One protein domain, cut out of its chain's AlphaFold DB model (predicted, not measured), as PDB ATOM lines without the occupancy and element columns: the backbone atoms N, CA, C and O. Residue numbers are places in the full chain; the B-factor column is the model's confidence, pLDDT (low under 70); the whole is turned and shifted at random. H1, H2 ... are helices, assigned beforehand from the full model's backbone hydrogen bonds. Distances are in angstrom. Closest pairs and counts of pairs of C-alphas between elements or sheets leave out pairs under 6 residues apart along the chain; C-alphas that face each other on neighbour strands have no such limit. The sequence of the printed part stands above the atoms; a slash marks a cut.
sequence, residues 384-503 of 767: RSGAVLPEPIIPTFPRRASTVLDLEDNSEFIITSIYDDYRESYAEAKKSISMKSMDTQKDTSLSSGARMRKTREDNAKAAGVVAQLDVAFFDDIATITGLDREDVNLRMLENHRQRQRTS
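Overview. This is residues 384 to 503 of the 767 residues of an uncharacterized protein of Phycisphaerales bacterium (UniProt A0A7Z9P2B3). A long helical hairpin, H2 and H3 side by side and running opposite ways, makes the length of the domain. At the end of this hairpin away from the link between H2 and H3, H4 folds back along part of H3 and the short H1 packs on the first part of H2, while residues 384 to 396, without a named element, run lengthwise beside the hairpin. The printed part has 120 residues with four named helices, in the order H1, H2, H3, H4, and no named strand; the class is all helix. The whole is a loose rod, with a radius of gyration of the C-alphas of 17.1 A and spans of 57 by 22 by 20 A.

Along the chain. The longest helix, H3, holds residues 448 to 481, 34 residues, and is 49.0 A from first to last C-alpha; C-alpha 448 is at (11.484, -4.115, -6.318). H2, residues 411 to 442, is 46.2 A long. H4, residues 488 to 502, is 20.9 A long and ends with C-alpha 502 at (26.875, 13.762, 4.558). H1, residues 397 to 404, is the first named helix of the printed part and begins with C-alpha 397 at (42.202, 10.861, 13.339); it is 10.3 A from first to last C-alpha.

Arrangement. H3 touches H2 at a shallow tilt of 13 degrees, opposite ways, a helical hairpin with 24 pairs of C-alphas within 8 A; the closest C-alphas, of Tyr 422 and Phe 473, are 6.4 A apart. H3 also touches H4, with residues 463 to 478 alone, at a shallow tilt of 14 degrees, opposite ways. These two form a helical hairpin as well, and their closest C-alphas, of Phe 474 and Glu 494, are 6.9 A apart. H2 touches H1 with residues 411 to 419 alone, at a steep tilt of 39 degrees, opposite ways. This is a third helical hairpin, its closest C-alphas, of Pro 398 and Ile 415, 5.3 A apart. H1 and H4 are close but not clearly touching, with the C-alphas of Val 404 and Asn 489 closest at 6.7 A. H1 is apart from H3, and H2 is apart from H4. The helix packing is mostly aligned, but only just: of 3 touching pairs 2 are at a shallow tilt. In H1, H2, H3 and H4 every O i to N i+4 pair is within hydrogen-bond range.

Size, cuts and confidence. The two C-alphas farthest apart, of Glu 408 and Ser 445, are 57.2 A apart. The printed part has no cut. The link from H2 to H3 is tight, those from H1 to H2 and from H3 to H4 are short, and no link is long. The mean pLDDT of the printed part is 87.6, and residues 384 to 386 are under 70.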
ATOM      1  N   ARG A 384      25.202  -4.688  -3.283       42.94
ATOM      2  CA  ARG A 384      24.991  -3.662  -4.332       42.94
ATOM      3  C   ARG A 384      23.559  -3.122  -4.382       42.94
ATOM      4  O   ARG A 384      23.289  -2.195  -5.133       42.94
ATOM      5  N   SER A 385      22.665  -3.656  -3.550       49.53
ATOM      6  CA  SER A 385      21.287  -3.173  -3.356       49.53
ATOM      7  C   SER A 385      20.912  -2.970  -1.877       49.53
ATOM      8  O   SER A 385      19.763  -2.647  -1.570       49.53
ATOM      9  N   GLY A 386      21.859  -3.202  -0.961       65.88
ATOM     10  CA  GLY A 386      21.657  -3.158   0.486       65.88
ATOM     11  C   GLY A 386      21.880  -1.777   1.101       65.88
ATOM     12  O   GLY A 386      22.333  -0.855   0.424       65.88
ATOM     13  N   ALA A 387      21.556  -1.643   2.388       76.12
ATOM     14  CA  ALA A 387      21.796  -0.410   3.115       76.12
ATOM     15  C   ALA A 387      23.306  -0.153   3.302       76.12
ATOM     16  O   ALA A 387      24.040  -1.048   3.716       76.12
ATOM     17  N   VAL A 388      23.772   1.059   3.002       77.88
ATOM     18  CA  VAL A 388      25.168   1.502   3.065       77.88
ATOM     19  C   VAL A 388      25.346   2.421   4.274       77.88
ATOM     20  O   VAL A 388      24.645   3.425   4.403       77.88
ATOM     21  N   LEU A 389      26.289   2.087   5.160       79.94
ATOM     22  CA  LEU A 389      26.735   3.009   6.210       79.94
ATOM     23  C   LEU A 389      27.691   4.054   5.622       79.94
ATOM     24  O   LEU A 389      28.561   3.675   4.835       79.94
ATOM     25  N   PRO A 390      27.607   5.324   6.055       84.19
ATOM     26  CA  PRO A 390      28.707   6.268   5.878       84.19
ATOM     27  C   PRO A 390      29.998   5.729   6.501       84.19
ATOM     28  O   PRO A 390      29.939   5.114   7.561       84.19
ATOM     29  N   GLU A 391      31.146   5.995   5.877       85.44
ATOM     30  CA  GLU A 391      32.450   5.541   6.379       85.44
ATOM     31  C   GLU A 391      32.718   6.028   7.818       85.44
ATOM     32  O   GLU A 391      32.314   7.147   8.163       85.44
ATOM     33  N   PRO A 392      33.394   5.225   8.666       88.75
ATOM     34  CA  PRO A 392      33.732   5.619  10.032       88.75
ATOM     35  C   PRO A 392      34.820   6.700  10.056       88.75
ATOM     36  O   PRO A 392      35.474   6.970   9.049       88.75
ATOM     37  N   ILE A 393      35.056   7.289  11.231       88.56
ATOM     38  CA  ILE A 393      36.255   8.102  11.478       88.56
ATOM     39  C   ILE A 393      37.517   7.270  11.173       88.56
ATOM     40  O   ILE A 393      37.631   6.108  11.574       88.56
ATOM     41  N   ILE A 394      38.463   7.861  10.438       86.69
ATOM     42  CA  ILE A 394      39.685   7.179   9.994       86.69
ATOM     43  C   ILE A 394      40.660   6.920  11.160       86.69
ATOM     44  O   ILE A 394      40.745   7.744  12.070       86.69
ATOM     45  N   PRO A 395      41.467   5.841  11.122       86.75
ATOM     46  CA  PRO A 395      42.379   5.495  12.220       86.75
ATOM     47  C   PRO A 395      43.475   6.524  12.514       86.75
ATOM     48  O   PRO A 395      44.046   6.516  13.597       86.75
ATOM     49  N   THR A 396      43.800   7.404  11.566       85.19
ATOM     50  CA  THR A 396      44.786   8.479  11.765       85.19
ATOM     51  C   THR A 396      44.205   9.695  12.491       85.19
ATOM     52  O   THR A 396      44.959  10.593  12.869       85.19
ATOM     53  N   PHE A 397      42.885   9.736  12.712       90.06
ATOM     54  CA  PHE A 397      42.202  10.861  13.339       90.06
ATOM     55  C   PHE A 397      42.693  11.165  14.764       90.06
ATOM     56  O   PHE A 397      42.951  12.339  15.015       90.06
ATOM     57  N   PRO A 398      42.888  10.194  15.686       90.31
ATOM     58  CA  PRO A 398      43.299  10.496  17.061       90.31
ATOM     59  C   PRO A 398      44.586  11.318  17.161       90.31
ATOM     60  O   PRO A 398      44.607  12.351  17.826       90.31
ATOM     61  N   ARG A 399      45.620  10.917  16.414       89.44
ATOM     62  CA  ARG A 399      46.909  11.620  16.324       89.44
ATOM     63  C   ARG A 399      46.777  13.033  15.748       89.44
ATOM     64  O   ARG A 399      47.440  13.973  16.178       89.44
ATOM     65  N   ARG A 400      45.928  13.188  14.729       89.00
ATOM     66  CA  ARG A 400      45.664  14.485  14.089       89.00
ATOM     67  C   ARG A 400      44.927  15.413  15.050       89.00
ATOM     68  O   ARG A 400      45.321  16.560  15.225       89.00
ATOM     69  N   ALA A 401      43.888  14.894  15.695       90.56
ATOM     70  CA  ALA A 401      43.077  15.632  16.644       90.56
ATOM     71  C   ALA A 401      43.894  16.076  17.860       90.56
ATOM     72  O   ALA A 401      43.779  17.233  18.239       90.56
ATOM     73  N   SER A 402      44.762  15.225  18.423       90.62
ATOM     74  CA  SER A 402      45.618  15.627  19.550       90.62
ATOM     75  C   SER A 402      46.521  16.811  19.197       90.62
ATOM     76  O   SER A 402      46.631  17.746  19.984       90.62
ATOM     77  N   THR A 403      47.084  16.809  17.986       89.12
ATOM     78  CA  THR A 403      47.928  17.900  17.474       89.12
ATOM     79  C   THR A 403      47.131  19.194  17.281       89.12
ATOM     80  O   THR A 403      47.561  20.264  17.694       89.12
ATOM     81  N   VAL A 404      45.947  19.114  16.666       90.94
ATOM     82  CA  VAL A 404      45.093  20.283  16.370       90.94
ATOM     83  C   VAL A 404      44.485  20.893  17.634       90.94
ATOM     84  O   VAL A 404      44.283  22.103  17.710       90.94
ATOM     85  N   LEU A 405      44.183  20.058  18.623       92.38
ATOM     86  CA  LEU A 405      43.622  20.469  19.906       92.38
ATOM     87  C   LEU A 405      44.695  20.939  20.906       92.38
ATOM     88  O   LEU A 405      44.336  21.288  22.025       92.38
ATOM     89  N   ASP A 406      45.975  20.963  20.504       89.38
ATOM     90  CA  ASP A 406      47.124  21.366  21.333       89.38
ATOM     91  C   ASP A 406      47.158  20.636  22.688       89.38
ATOM     92  O   ASP A 406      47.344  21.226  23.754       89.38
ATOM     93  N   LEU A 407      46.894  19.327  22.654       88.94
ATOM     94  CA  LEU A 407      46.879  18.499  23.854       88.94
ATOM     95  C   LEU A 407      48.288  17.981  24.175       88.94
ATOM     96  O   LEU A 407      49.105  17.776  23.282       88.94
ATOM     97  N   GLU A 408      48.559  17.722  25.456       84.81
ATOM     98  CA  GLU A 408      49.849  17.182  25.911       84.81
ATOM     99  C   GLU A 408      50.161  15.809  25.277       84.81
ATOM    100  O   GLU A 408      49.256  15.063  24.908       84.81
ATOM    101  N   ASP A 409      51.443  15.422  25.219       73.12
ATOM    102  CA  ASP A 409      51.922  14.187  24.561       73.12
ATOM    103  C   ASP A 409      51.199  12.893  25.014       73.12
ATOM    104  O   ASP A 409      51.136  11.910  24.279       73.12
ATOM    105  N   ASN A 410      50.613  12.878  26.218       75.88
ATOM    106  CA  ASN A 410      49.853  11.734  26.743       75.88
ATOM    107  C   ASN A 410      48.391  11.675  26.253       75.88
ATOM    108  O   ASN A 410      47.703  10.678  26.474       75.88
ATOM    109  N   SER A 411      47.895  12.724  25.601       77.94
ATOM    110  CA  SER A 411      46.494  12.860  25.205       77.94
ATOM    111  C   SER A 411      46.151  12.146  23.898       77.94
ATOM    112  O   SER A 411      44.983  11.834  23.676       77.94
ATOM    113  N   GLU A 412      47.136  11.796  23.062       86.31
ATOM    114  CA  GLU A 412      46.903  10.909  21.910       86.31
ATOM    115  C   GLU A 412      46.379   9.540  22.367       86.31
ATOM    116  O   GLU A 412      45.435   9.011  21.780       86.31
ATOM    117  N   PHE A 413      46.928   8.994  23.459       87.00
ATOM    118  CA  PHE A 413      46.458   7.735  24.043       87.00
ATOM    119  C   PHE A 413      45.000   7.836  24.507       87.00
ATOM    120  O   PHE A 413      44.214   6.914  24.302       87.00
ATOM    121  N   ILE A 414      44.627   8.983  25.082       87.88
ATOM    122  CA  ILE A 414      43.261   9.259  25.531       87.88
ATOM    123  C   ILE A 414      42.293   9.258  24.342       87.88
ATOM    124  O   ILE A 414      41.309   8.523  24.367       87.88
ATOM    125  N   ILE A 415      42.582  10.026  23.284       90.75
ATOM    126  CA  ILE A 415      41.712  10.068  22.095       90.75
ATOM    127  C   ILE A 415      41.680   8.704  21.397       90.75
ATOM    128  O   ILE A 415      40.634   8.300  20.899       90.75
ATOM    129  N   THR A 416      42.794   7.968  21.391       91.12
ATOM    130  CA  THR A 416      42.849   6.608  20.834       91.12
ATOM    131  C   THR A 416      41.915   5.659  21.583       91.12
ATOM    132  O   THR A 416      41.182   4.916  20.943       91.12
ATOM    133  N   SER A 417      41.856   5.741  22.917       90.00
ATOM    134  CA  SER A 417      40.910   4.946  23.713       90.00
ATOM    135  C   SER A 417      39.452   5.264  23.365       90.00
ATOM    136  O   SER A 417      38.667   4.347  23.155       90.00
ATOM    137  N   ILE A 418      39.094   6.549  23.248       92.69
ATOM    138  CA  ILE A 418      37.738   6.977  22.847       92.69
ATOM    139  C   ILE A 418      37.426   6.501  21.416       92.69
ATOM    140  O   ILE A 418      36.306   6.105  21.093       92.69
ATOM    141  N   TYR A 419      38.427   6.531  20.536       94.19
ATOM    142  CA  TYR A 419      38.305   6.059  19.161       94.19
ATOM    143  C   TYR A 419      38.082   4.546  19.071       94.19
ATOM    144  O   TYR A 419      37.293   4.107  18.234       94.19
ATOM    145  N   ASP A 420      38.734   3.755  19.923       92.19
ATOM    146  CA  ASP A 420      38.519   2.309  19.986       92.19
ATOM    147  C   ASP A 420      37.076   1.982  20.416       92.19
ATOM    148  O   ASP A 420      36.419   1.176  19.749       92.19
ATOM    149  N   ASP A 421      36.536   2.694  21.414       91.94
ATOM    150  CA  ASP A 421      35.133   2.570  21.849       91.94
ATOM    151  C   ASP A 421      34.145   2.969  20.730       91.94
ATOM    152  O   ASP A 421      33.151   2.278  20.457       91.94
ATOM    153  N   TYR A 422      34.438   4.064  20.013       95.56
ATOM    154  CA  TYR A 422      33.683   4.475  18.824       95.56
ATOM    155  C   TYR A 422      33.714   3.391  17.742       95.56
ATOM    156  O   TYR A 422      32.685   3.085  17.133       95.56
ATOM    157  N   ARG A 423      34.884   2.800  17.483       94.56
ATOM    158  CA  ARG A 423      35.074   1.787  16.443       94.56
ATOM    159  C   ARG A 423      34.315   0.503  16.770       94.56
ATOM    160  O   ARG A 423      33.728  -0.078  15.855       94.56
ATOM    161  N   GLU A 424      34.304   0.078  18.031       91.81
ATOM    162  CA  GLU A 424      33.502  -1.059  18.493       91.81
ATOM    163  C   GLU A 424      32.007  -0.776  18.290       91.81
ATOM    164  O   GLU A 424      31.322  -1.527  17.591       91.81
ATOM    165  N   SER A 425      31.530   0.382  18.755       93.56
ATOM    166  CA  SER A 425      30.137   0.816  18.583       93.56
ATOM    167  C   SER A 425      29.728   0.915  17.104       93.56
ATOM    168  O   SER A 425      28.629   0.513  16.703       93.56
ATOM    169  N   TYR A 426      30.627   1.407  16.248       92.62
ATOM    170  CA  TYR A 426      30.428   1.460  14.803       92.62
ATOM    171  C   TYR A 426      30.373   0.056  14.184       92.62
ATOM    172  O   TYR A 426      29.527  -0.203  13.323       92.62
ATOM    173  N   ALA A 427      31.241  -0.869  14.606       90.31
ATOM    174  CA  ALA A 427      31.238  -2.253  14.131       90.31
ATOM    175  C   ALA A 427      29.931  -2.978  14.497       90.31
ATOM    176  O   ALA A 427      29.339  -3.651  13.645       90.31
ATOM    177  N   GLU A 428      29.421  -2.772  15.712       92.06
ATOM    178  CA  GLU A 428      28.115  -3.282  16.138       92.06
ATOM    179  C   GLU A 428      26.967  -2.703  15.299       92.06
ATOM    180  O   GLU A 428      26.113  -3.446  14.793       92.06
ATOM    181  N   ALA A 429      26.966  -1.382  15.084       89.88
ATOM    182  CA  ALA A 429      25.984  -0.709  14.238       89.88
ATOM    183  C   ALA A 429      26.016  -1.249  12.800       89.88
ATOM    184  O   ALA A 429      24.968  -1.581  12.233       89.88
ATOM    185  N   LYS A 430      27.216  -1.412  12.230       88.62
ATOM    186  CA  LYS A 430      27.432  -1.981  10.896       88.62
ATOM    187  C   LYS A 430      26.868  -3.398  10.806       88.62
ATOM    188  O   LYS A 430      26.139  -3.695   9.861       88.62
ATOM    189  N   LYS A 431      27.138  -4.257  11.796       88.81
ATOM    190  CA  LYS A 431      26.595  -5.625  11.860       88.81
ATOM    191  C   LYS A 431      25.065  -5.616  11.908       88.81
ATOM    192  O   LYS A 431      24.421  -6.309  11.121       88.81
ATOM    193  N   SER A 432      24.476  -4.792  12.776       89.00
ATOM    194  CA  SER A 432      23.019  -4.654  12.928       89.00
ATOM    195  C   SER A 432      22.330  -4.204  11.636       89.00
ATOM    196  O   SER A 432      21.323  -4.780  11.218       89.00
ATOM    197  N   ILE A 433      22.892  -3.199  10.962       86.94
ATOM    198  CA  ILE A 433      22.338  -2.654   9.717       86.94
ATOM    199  C   ILE A 433      22.548  -3.620   8.550       86.94
ATOM    200  O   ILE A 433      21.634  -3.799   7.745       86.94
ATOM    201  N   SER A 434      23.688  -4.312   8.494       85.06
ATOM    202  CA  SER A 434      23.939  -5.356   7.495       85.06
ATOM    203  C   SER A 434      22.921  -6.494   7.600       85.06
ATOM    204  O   SER A 434      22.374  -6.917   6.584       85.06
ATOM    205  N   MET A 435      22.590  -6.951   8.815       86.38
ATOM    206  CA  MET A 435      21.549  -7.969   9.016       86.38
ATOM    207  C   MET A 435      20.171  -7.483   8.540       86.38
ATOM    208  O   MET A 435      19.523  -8.167   7.752       86.38
ATOM    209  N   LYS A 436      19.754  -6.267   8.922       86.94
ATOM    210  CA  LYS A 436      18.475  -5.679   8.465       86.94
ATOM    211  C   LYS A 436      18.412  -5.516   6.947       86.94
ATOM    212  O   LYS A 436      17.388  -5.794   6.329       86.94
ATOM    213  N   SER A 437      19.520  -5.091   6.345       84.69
ATOM    214  CA  SER A 437      19.680  -4.983   4.897       84.69
ATOM    215  C   SER A 437      19.499  -6.343   4.218       84.69
ATOM    216  O   SER A 437      18.732  -6.457   3.260       84.69
ATOM    217  N   MET A 438      20.125  -7.400   4.752       84.50
ATOM    218  CA  MET A 438      19.945  -8.769   4.258       84.50
ATOM    219  C   MET A 438      18.492  -9.235   4.363       84.50
ATOM    220  O   MET A 438      17.988  -9.823   3.406       84.50
ATOM    221  N   ASP A 439      17.807  -8.946   5.470       88.38
ATOM    222  CA  ASP A 439      16.390  -9.285   5.638       88.38
ATOM    223  C   ASP A 439      15.523  -8.570   4.596       88.38
ATOM    224  O   ASP A 439      14.716  -9.203   3.917       88.38
ATOM    225  N   THR A 440      15.748  -7.269   4.379       86.50
ATOM    226  CA  THR A 440      15.075  -6.485   3.331       86.50
ATOM    227  C   THR A 440      15.329  -7.055   1.927       86.50
ATOM    228  O   THR A 440      14.413  -7.088   1.104       86.50
ATOM    229  N   GLN A 441      16.536  -7.550   1.640       82.88
ATOM    230  CA  GLN A 441      16.864  -8.176   0.352       82.88
ATOM    231  C   GLN A 441      16.318  -9.604   0.195       82.88
ATOM    232  O   GLN A 441      16.080 -10.052  -0.928       82.88
ATOM    233  N   LYS A 442      16.113 -10.343   1.284       86.94
ATOM    234  CA  LYS A 442      15.550 -11.702   1.238       86.94
ATOM    235  C   LYS A 442      14.022 -11.716   1.278       86.94
ATOM    236  O   LYS A 442      13.425 -12.729   0.926       86.94
ATOM    237  N   ASP A 443      13.396 -10.605   1.656       86.88
ATOM    238  CA  ASP A 443      11.944 -10.472   1.736       86.88
ATOM    239  C   ASP A 443      11.292 -10.517   0.340       86.88
ATOM    240  O   ASP A 443      11.262  -9.530  -0.406       86.88
ATOM    241  N   THR A 444      10.777 -11.693  -0.029       85.62
ATOM    242  CA  THR A 444      10.076 -11.948  -1.297       85.62
ATOM    243  C   THR A 444       8.678 -11.333  -1.348       85.62
ATOM    244  O   THR A 444       8.073 -11.315  -2.419       85.62
ATOM    245  N   SER A 445       8.162 -10.808  -0.229       88.88
ATOM    246  CA  SER A 445       6.874 -10.107  -0.196       88.88
ATOM    247  C   SER A 445       6.969  -8.661  -0.697       88.88
ATOM    248  O   SER A 445       5.962  -8.074  -1.099       88.88
ATOM    249  N   LEU A 446       8.175  -8.081  -0.714       82.50
ATOM    250  CA  LEU A 446       8.418  -6.730  -1.210       82.50
ATOM    251  C   LEU A 446       8.608  -6.734  -2.729       82.50
ATOM    252  O   LEU A 446       9.459  -7.446  -3.262       82.50
ATOM    253  N   SER A 447       7.882  -5.857  -3.424       80.94
ATOM    254  CA  SER A 447       8.215  -5.510  -4.809       80.94
ATOM    255  C   SER A 447       9.588  -4.828  -4.885       80.94
ATOM    256  O   SER A 447      10.062  -4.273  -3.892       80.94
ATOM    257  N   SER A 448      10.206  -4.807  -6.070       74.75
ATOM    258  CA  SER A 448      11.484  -4.115  -6.318       74.75
ATOM    259  C   SER A 448      11.462  -2.662  -5.809       74.75
ATOM    260  O   SER A 448      12.286  -2.266  -4.982       74.75
ATOM    261  N   GLY A 449      10.421  -1.899  -6.161       75.25
ATOM    262  CA  GLY A 449      10.243  -0.529  -5.675       75.25
ATOM    263  C   GLY A 449       9.994  -0.410  -4.164       75.25
ATOM    264  O   GLY A 449      10.485   0.530  -3.537       75.25
ATOM    265  N   ALA A 450       9.268  -1.347  -3.544       80.19
ATOM    266  CA  ALA A 450       9.067  -1.347  -2.089       80.19
ATOM    267  C   ALA A 450      10.368  -1.672  -1.339       80.19
ATOM    268  O   ALA A 450      10.688  -1.030  -0.338       80.19
ATOM    269  N   ARG A 451      11.153  -2.615  -1.868       81.88
ATOM    270  CA  ARG A 451      12.476  -2.973  -1.360       81.88
ATOM    271  C   ARG A 451      13.439  -1.797  -1.447       81.88
ATOM    272  O   ARG A 451      14.103  -1.495  -0.466       81.88
ATOM    273  N   MET A 452      13.446  -1.084  -2.568       77.75
ATOM    274  CA  MET A 452      14.259   0.116  -2.749       77.75
ATOM    275  C   MET A 452      13.910   1.219  -1.738       77.75
ATOM    276  O   MET A 452      14.804   1.797  -1.121       77.75
ATOM    277  N   ARG A 453      12.612   1.484  -1.509       79.44
ATOM    278  CA  ARG A 453      12.167   2.435  -0.472       79.44
ATOM    279  C   ARG A 453      12.644   2.016   0.917       79.44
ATOM    280  O   ARG A 453      13.191   2.843   1.636       79.44
ATOM    281  N   LYS A 454      12.499   0.734   1.260       84.62
ATOM    282  CA  LYS A 454      12.945   0.194   2.549       84.62
ATOM    283  C   LYS A 454      14.466   0.289   2.715       84.62
ATOM    284  O   LYS A 454      14.919   0.792   3.736       84.62
ATOM    285  N   THR A 455      15.249  -0.050   1.686       82.56
ATOM    286  CA  THR A 455      16.711   0.148   1.674       82.56
ATOM    287  C   THR A 455      17.085   1.606   1.960       82.56
ATOM    288  O   THR A 455      18.041   1.865   2.685       82.56
ATOM    289  N   ARG A 456      16.342   2.585   1.433       77.12
ATOM    290  CA  ARG A 456      16.613   4.006   1.703       77.12
ATOM    291  C   ARG A 456      16.274   4.430   3.119       77.12
ATOM    292  O   ARG A 456      17.019   5.207   3.704       77.12
ATOM    293  N   GLU A 457      15.153   3.962   3.654       83.56
ATOM    294  CA  GLU A 457      14.824   4.200   5.059       83.56
ATOM    295  C   GLU A 457      15.912   3.618   5.964       83.56
ATOM    296  O   GLU A 457      16.320   4.260   6.931       83.56
ATOM    297  N   ASP A 458      16.424   2.439   5.612       84.62
ATOM    298  CA  ASP A 458      17.536   1.804   6.308       84.62
ATOM    299  C   ASP A 458      18.842   2.606   6.137       84.62
ATOM    300  O   ASP A 458      19.543   2.803   7.125       84.62
ATOM    301  N   ASN A 459      19.123   3.178   4.957       82.62
ATOM    302  CA  ASN A 459      20.244   4.110   4.732       82.62
ATOM    303  C   ASN A 459      20.131   5.385   5.568       82.62
ATOM    304  O   ASN A 459      21.107   5.823   6.170       82.62
ATOM    305  N   ALA A 460      18.946   5.993   5.618       83.06
ATOM    306  CA  ALA A 460      18.713   7.206   6.395       83.06
ATOM    307  C   ALA A 460      18.888   6.935   7.897       83.06
ATOM    308  O   ALA A 460      19.530   7.715   8.601       83.06
ATOM    309  N   LYS A 461      18.384   5.791   8.382       86.31
ATOM    310  CA  LYS A 461      18.619   5.330   9.757       86.31
ATOM    311  C   LYS A 461      20.098   5.060  10.006       86.31
ATOM    312  O   LYS A 461      20.610   5.492  11.031       86.31
ATOM    313  N   ALA A 462      20.787   4.399   9.078       86.44
ATOM    314  CA  ALA A 462      22.217   4.131   9.174       86.44
ATOM    315  C   ALA A 462      23.033   5.420   9.289       86.44
ATOM    316  O   ALA A 462      23.845   5.562  10.200       86.44
ATOM    317  N   ALA A 463      22.756   6.397   8.425       85.88
ATOM    318  CA  ALA A 463      23.390   7.707   8.473       85.88
ATOM    319  C   ALA A 463      23.099   8.455   9.783       85.88
ATOM    320  O   ALA A 463      23.980   9.152  10.287       85.88
ATOM    321  N   GLY A 464      21.894   8.293  10.344       88.44
ATOM    322  CA  GLY A 464      21.515   8.827  11.652       88.44
ATOM    323  C   GLY A 464      22.249   8.162  12.819       88.44
ATOM    324  O   GLY A 464      22.685   8.861  13.727       88.44
ATOM    325  N   VAL A 465      22.446   6.840  12.780       91.69
ATOM    326  CA  VAL A 465      23.224   6.109  13.795       91.69
ATOM    327  C   VAL A 465      24.677   6.573  13.788       91.69
ATOM    328  O   VAL A 465      25.199   6.932  14.836       91.69
ATOM    329  N   VAL A 466      25.314   6.654  12.614       90.88
ATOM    330  CA  VAL A 466      26.697   7.157  12.518       90.88
ATOM    331  C   VAL A 466      26.790   8.614  12.981       90.88
ATOM    332  O   VAL A 466      27.742   8.967  13.662       90.88
ATOM    333  N   ALA A 467      25.780   9.447  12.703       91.31
ATOM    334  CA  ALA A 467      25.728  10.815  13.225       91.31
ATOM    335  C   ALA A 467      25.753  10.864  14.758       91.31
ATOM    336  O   ALA A 467      26.448  11.693  15.330       91.31
ATOM    337  N   GLN A 468      24.980   9.993  15.413       94.88
ATOM    338  CA  GLN A 468      24.921   9.920  16.872       94.88
ATOM    339  C   GLN A 468      26.238   9.420  17.462       94.88
ATOM    340  O   GLN A 468      26.687   9.971  18.460       94.88
ATOM    341  N   LEU A 469      26.868   8.426  16.825       95.06
ATOM    342  CA  LEU A 469      28.192   7.946  17.220       95.06
ATOM    343  C   LEU A 469      29.252   9.043  17.087       95.06
ATOM    344  O   LEU A 469      30.059   9.210  17.991       95.06
ATOM    345  N   ASP A 470      29.234   9.808  15.991       94.50
ATOM    346  CA  ASP A 470      30.162  10.924  15.797       94.50
ATOM    347  C   ASP A 470      29.957  12.000  16.885       94.50
ATOM    348  O   ASP A 470      30.929  12.454  17.477       94.50
ATOM    349  N   VAL A 471      28.708  12.381  17.198       95.31
ATOM    350  CA  VAL A 471      28.411  13.359  18.267       95.31
ATOM    351  C   VAL A 471      28.897  12.859  19.627       95.31
ATOM    352  O   VAL A 471      29.587  13.601  20.318       95.31
ATOM    353  N   ALA A 472      28.594  11.604  19.979       96.00
ATOM    354  CA  ALA A 472      29.054  11.001  21.228       96.00
ATOM    355  C   ALA A 472      30.587  10.998  21.318       96.00
ATOM    356  O   ALA A 472      31.143  11.420  22.323       96.00
ATOM    357  N   PHE A 473      31.269  10.636  20.230       96.69
ATOM    358  CA  PHE A 473      32.727  10.666  20.152       96.69
ATOM    359  C   PHE A 473      33.309  12.064  20.428       96.69
ATOM    360  O   PHE A 473      34.264  12.194  21.193       96.69
ATOM    361  N   PHE A 474      32.735  13.130  19.856       96.75
ATOM    362  CA  PHE A 474      33.195  14.501  20.126       96.75
ATOM    363  C   PHE A 474      32.817  15.002  21.532       96.75
ATOM    364  O   PHE A 474      33.599  15.739  22.137       96.75
ATOM    365  N   ASP A 475      31.667  14.591  22.071       96.88
ATOM    366  CA  ASP A 475      31.261  14.882  23.454       96.88
ATOM    367  C   ASP A 475      32.206  14.209  24.468       96.88
ATOM    368  O   ASP A 475      32.593  14.826  25.467       96.88
ATOM    369  N   ASP A 476      32.637  12.976  24.189       95.56
ATOM    370  CA  ASP A 476      33.596  12.231  25.007       95.56
ATOM    371  C   ASP A 476      34.990  12.868  24.950       95.56
ATOM    372  O   ASP A 476      35.631  13.028  25.993       95.56
ATOM    373  N   ILE A 477      35.435  13.326  23.770       94.19
ATOM    374  CA  ILE A 477      36.673  14.113  23.651       94.19
ATOM    375  C   ILE A 477      36.590  15.356  24.536       94.19
ATOM    376  O   ILE A 477      37.489  15.560  25.352       94.19
ATOM    377  N   ALA A 478      35.529  16.166  24.423       95.12
ATOM    378  CA  ALA A 478      35.369  17.378  25.232       95.12
ATOM    379  C   ALA A 478      35.403  17.061  26.735       95.12
ATOM    380  O   ALA A 478      36.138  17.679  27.504       95.12
ATOM    381  N   THR A 479      34.661  16.029  27.142       94.88
ATOM    382  CA  THR A 479      34.534  15.626  28.544       94.88
ATOM    383  C   THR A 479      35.863  15.153  29.131       94.88
ATOM    384  O   THR A 479      36.219  15.555  30.239       94.88
ATOM    385  N   ILE A 480      36.603  14.306  28.412       91.19
ATOM    386  CA  ILE A 480      37.814  13.670  28.943       91.19
ATOM    387  C   ILE A 480      39.025  14.608  28.862       91.19
ATOM    388  O   ILE A 480      39.860  14.611  29.765       91.19
ATOM    389  N   THR A 481      39.117  15.425  27.811       90.25
ATOM    390  CA  THR A 481      40.205  16.409  27.664       90.25
ATOM    391  C   THR A 481      39.974  17.678  28.487       90.25
ATOM    392  O   THR A 481      40.913  18.435  28.717       90.25
ATOM    393  N   GLY A 482      38.742  17.912  28.955       92.12
ATOM    394  CA  GLY A 482      38.355  19.132  29.661       92.12
ATOM    395  C   GLY A 482      38.220  20.355  28.750       92.12
ATOM    396  O   GLY A 482      38.127  21.475  29.256       92.12
ATOM    397  N   LEU A 483      38.224  20.156  27.428       93.38
ATOM    398  CA  LEU A 483      37.961  21.207  26.451       93.38
ATOM    399  C   LEU A 483      36.510  21.690  26.546       93.38
ATOM    400  O   LEU A 483      35.593  20.921  26.838       93.38
ATOM    401  N   ASP A 484      36.295  22.973  26.251       95.44
ATOM    402  CA  ASP A 484      34.943  23.484  26.043       95.44
ATOM    403  C   ASP A 484      34.326  22.780  24.825       95.44
ATOM    404  O   ASP A 484      34.975  22.595  23.793       95.44
ATOM    405  N   ARG A 485      33.053  22.398  24.919       94.19
ATOM    406  CA  ARG A 485      32.325  21.787  23.805       94.19
ATOM    407  C   ARG A 485      32.214  22.730  22.602       94.19
ATOM    408  O   ARG A 485      32.109  22.263  21.464       94.19
ATOM    409  N   GLU A 486      32.250  24.034  22.873       95.69
ATOM    410  CA  GLU A 486      32.269  25.114  21.885       95.69
ATOM    411  C   GLU A 486      33.691  25.554  21.495       95.69
ATOM    412  O   GLU A 486      33.854  26.579  20.828       95.69
ATOM    413  N   ASP A 487      34.727  24.796  21.878       96.06
ATOM    414  CA  ASP A 487      36.088  25.045  21.414       96.06
ATOM    415  C   ASP A 487      36.146  25.069  19.880       96.06
ATOM    416  O   ASP A 487      35.601  24.205  19.184       96.06
ATOM    417  N   VAL A 488      36.815  26.087  19.337       95.38
ATOM    418  CA  VAL A 488      36.796  26.372  17.899       95.38
ATOM    419  C   VAL A 488      37.470  25.251  17.101       95.38
ATOM    420  O   VAL A 488      37.004  24.916  16.009       95.38
ATOM    421  N   ASN A 489      38.526  24.634  17.639       94.94
ATOM    422  CA  ASN A 489      39.229  23.535  16.981       94.94
ATOM    423  C   ASN A 489      38.408  22.247  17.056       94.94
ATOM    424  O   ASN A 489      38.260  21.559  16.043       94.94
ATOM    425  N   LEU A 490      37.798  21.961  18.208       95.31
ATOM    426  CA  LEU A 490      36.907  20.810  18.358       95.31
ATOM    427  C   LEU A 490      35.712  20.903  17.398       95.31
ATOM    428  O   LEU A 490      35.431  19.961  16.652       95.31
ATOM    429  N   ARG A 491      35.061  22.071  17.333       96.12
ATOM    430  CA  ARG A 491      33.956  22.335  16.400       96.12
ATOM    431  C   ARG A 491      34.412  22.273  14.945       96.12
ATOM    432  O   ARG A 491      33.679  21.757  14.106       96.12
ATOM    433  N   MET A 492      35.609  22.755  14.610       95.62
ATOM    434  CA  MET A 492      36.168  22.628  13.258       95.62
ATOM    435  C   MET A 492      36.302  21.153  12.838       95.62
ATOM    436  O   MET A 492      35.876  20.804  11.731       95.62
ATOM    437  N   LEU A 493      36.851  20.297  13.708       95.12
ATOM    438  CA  LEU A 493      37.021  18.860  13.457       95.12
ATOM    439  C   LEU A 493      35.675  18.135  13.321       95.12
ATOM    440  O   LEU A 493      35.480  17.357  12.384       95.12
ATOM    441  N   GLU A 494      34.718  18.440  14.196       95.12
ATOM    442  CA  GLU A 494      33.359  17.898  14.125       95.12
ATOM    443  C   GLU A 494      32.650  18.309  12.830       95.12
ATOM    444  O   GLU A 494      32.093  17.473  12.117       95.12
ATOM    445  N   ASN A 495      32.733  19.588  12.465       94.69
ATOM    446  CA  ASN A 495      32.136  20.102  11.236       94.69
ATOM    447  C   ASN A 495      32.773  19.478   9.986       94.69
ATOM    448  O   ASN A 495      32.088  19.253   8.986       94.69
ATOM    449  N   HIS A 496      34.083  19.218  10.009       92.25
ATOM    450  CA  HIS A 496      34.761  18.473   8.949       92.25
ATOM    451  C   HIS A 496      34.215  17.047   8.838       92.25
ATOM    452  O   HIS A 496      33.809  16.621   7.753       92.25
ATOM    453  N   ARG A 497      34.101  16.343   9.968       91.00
ATOM    454  CA  ARG A 497      33.525  14.998  10.007       91.00
ATOM    455  C   ARG A 497      32.077  14.976   9.509       91.00
ATOM    456  O   ARG A 497      31.710  14.107   8.718       91.00
ATOM    457  N   GLN A 498      31.262  15.960   9.884       90.69
ATOM    458  CA  GLN A 498      29.895  16.096   9.381       90.69
ATOM    459  C   GLN A 498      29.856  16.186   7.850       90.69
ATOM    460  O   GLN A 498      29.038  15.501   7.228       90.69
ATOM    461  N   ARG A 499      30.741  16.979   7.228       89.81
ATOM    462  CA  ARG A 499      30.825  17.091   5.758       89.81
ATOM    463  C   ARG A 499      31.271  15.783   5.104       89.81
ATOM    464  O   ARG A 499      30.694  15.391   4.094       89.81
ATOM    465  N   GLN A 500      32.234  15.073   5.693       85.31
ATOM    466  CA  GLN A 500      32.645  13.743   5.218       85.31
ATOM    467  C   GLN A 500      31.516  12.709   5.291       85.31
ATOM    468  O   GLN A 500      31.394  11.864   4.415       85.31
ATOM    469  N   ARG A 501      30.669  12.765   6.321       85.75
ATOM    470  CA  ARG A 501      29.557  11.820   6.482       85.75
ATOM    471  C   ARG A 501      28.410  12.076   5.503       85.75
ATOM    472  O   ARG A 501      27.735  11.141   5.081       85.75
ATOM    473  N   THR A 502      28.111  13.345   5.246       82.88
ATOM    474  CA  THR A 502      26.875  13.762   4.558       82.88
ATOM    475  C   THR A 502      26.997  13.795   3.052       82.88
ATOM    476  O   THR A 502      25.983  13.701   2.360       82.88
ATOM    477  N   SER A 503      28.209  13.882   2.529       70.38
ATOM    478  CA  SER A 503      28.414  13.718   1.103       70.38
ATOM    479  C   SER A 503      28.796  12.242   0.800       70.38
ATOM    480  O   SER A 503      29.208  11.496   1.684       70.38
TER     481      SER A 503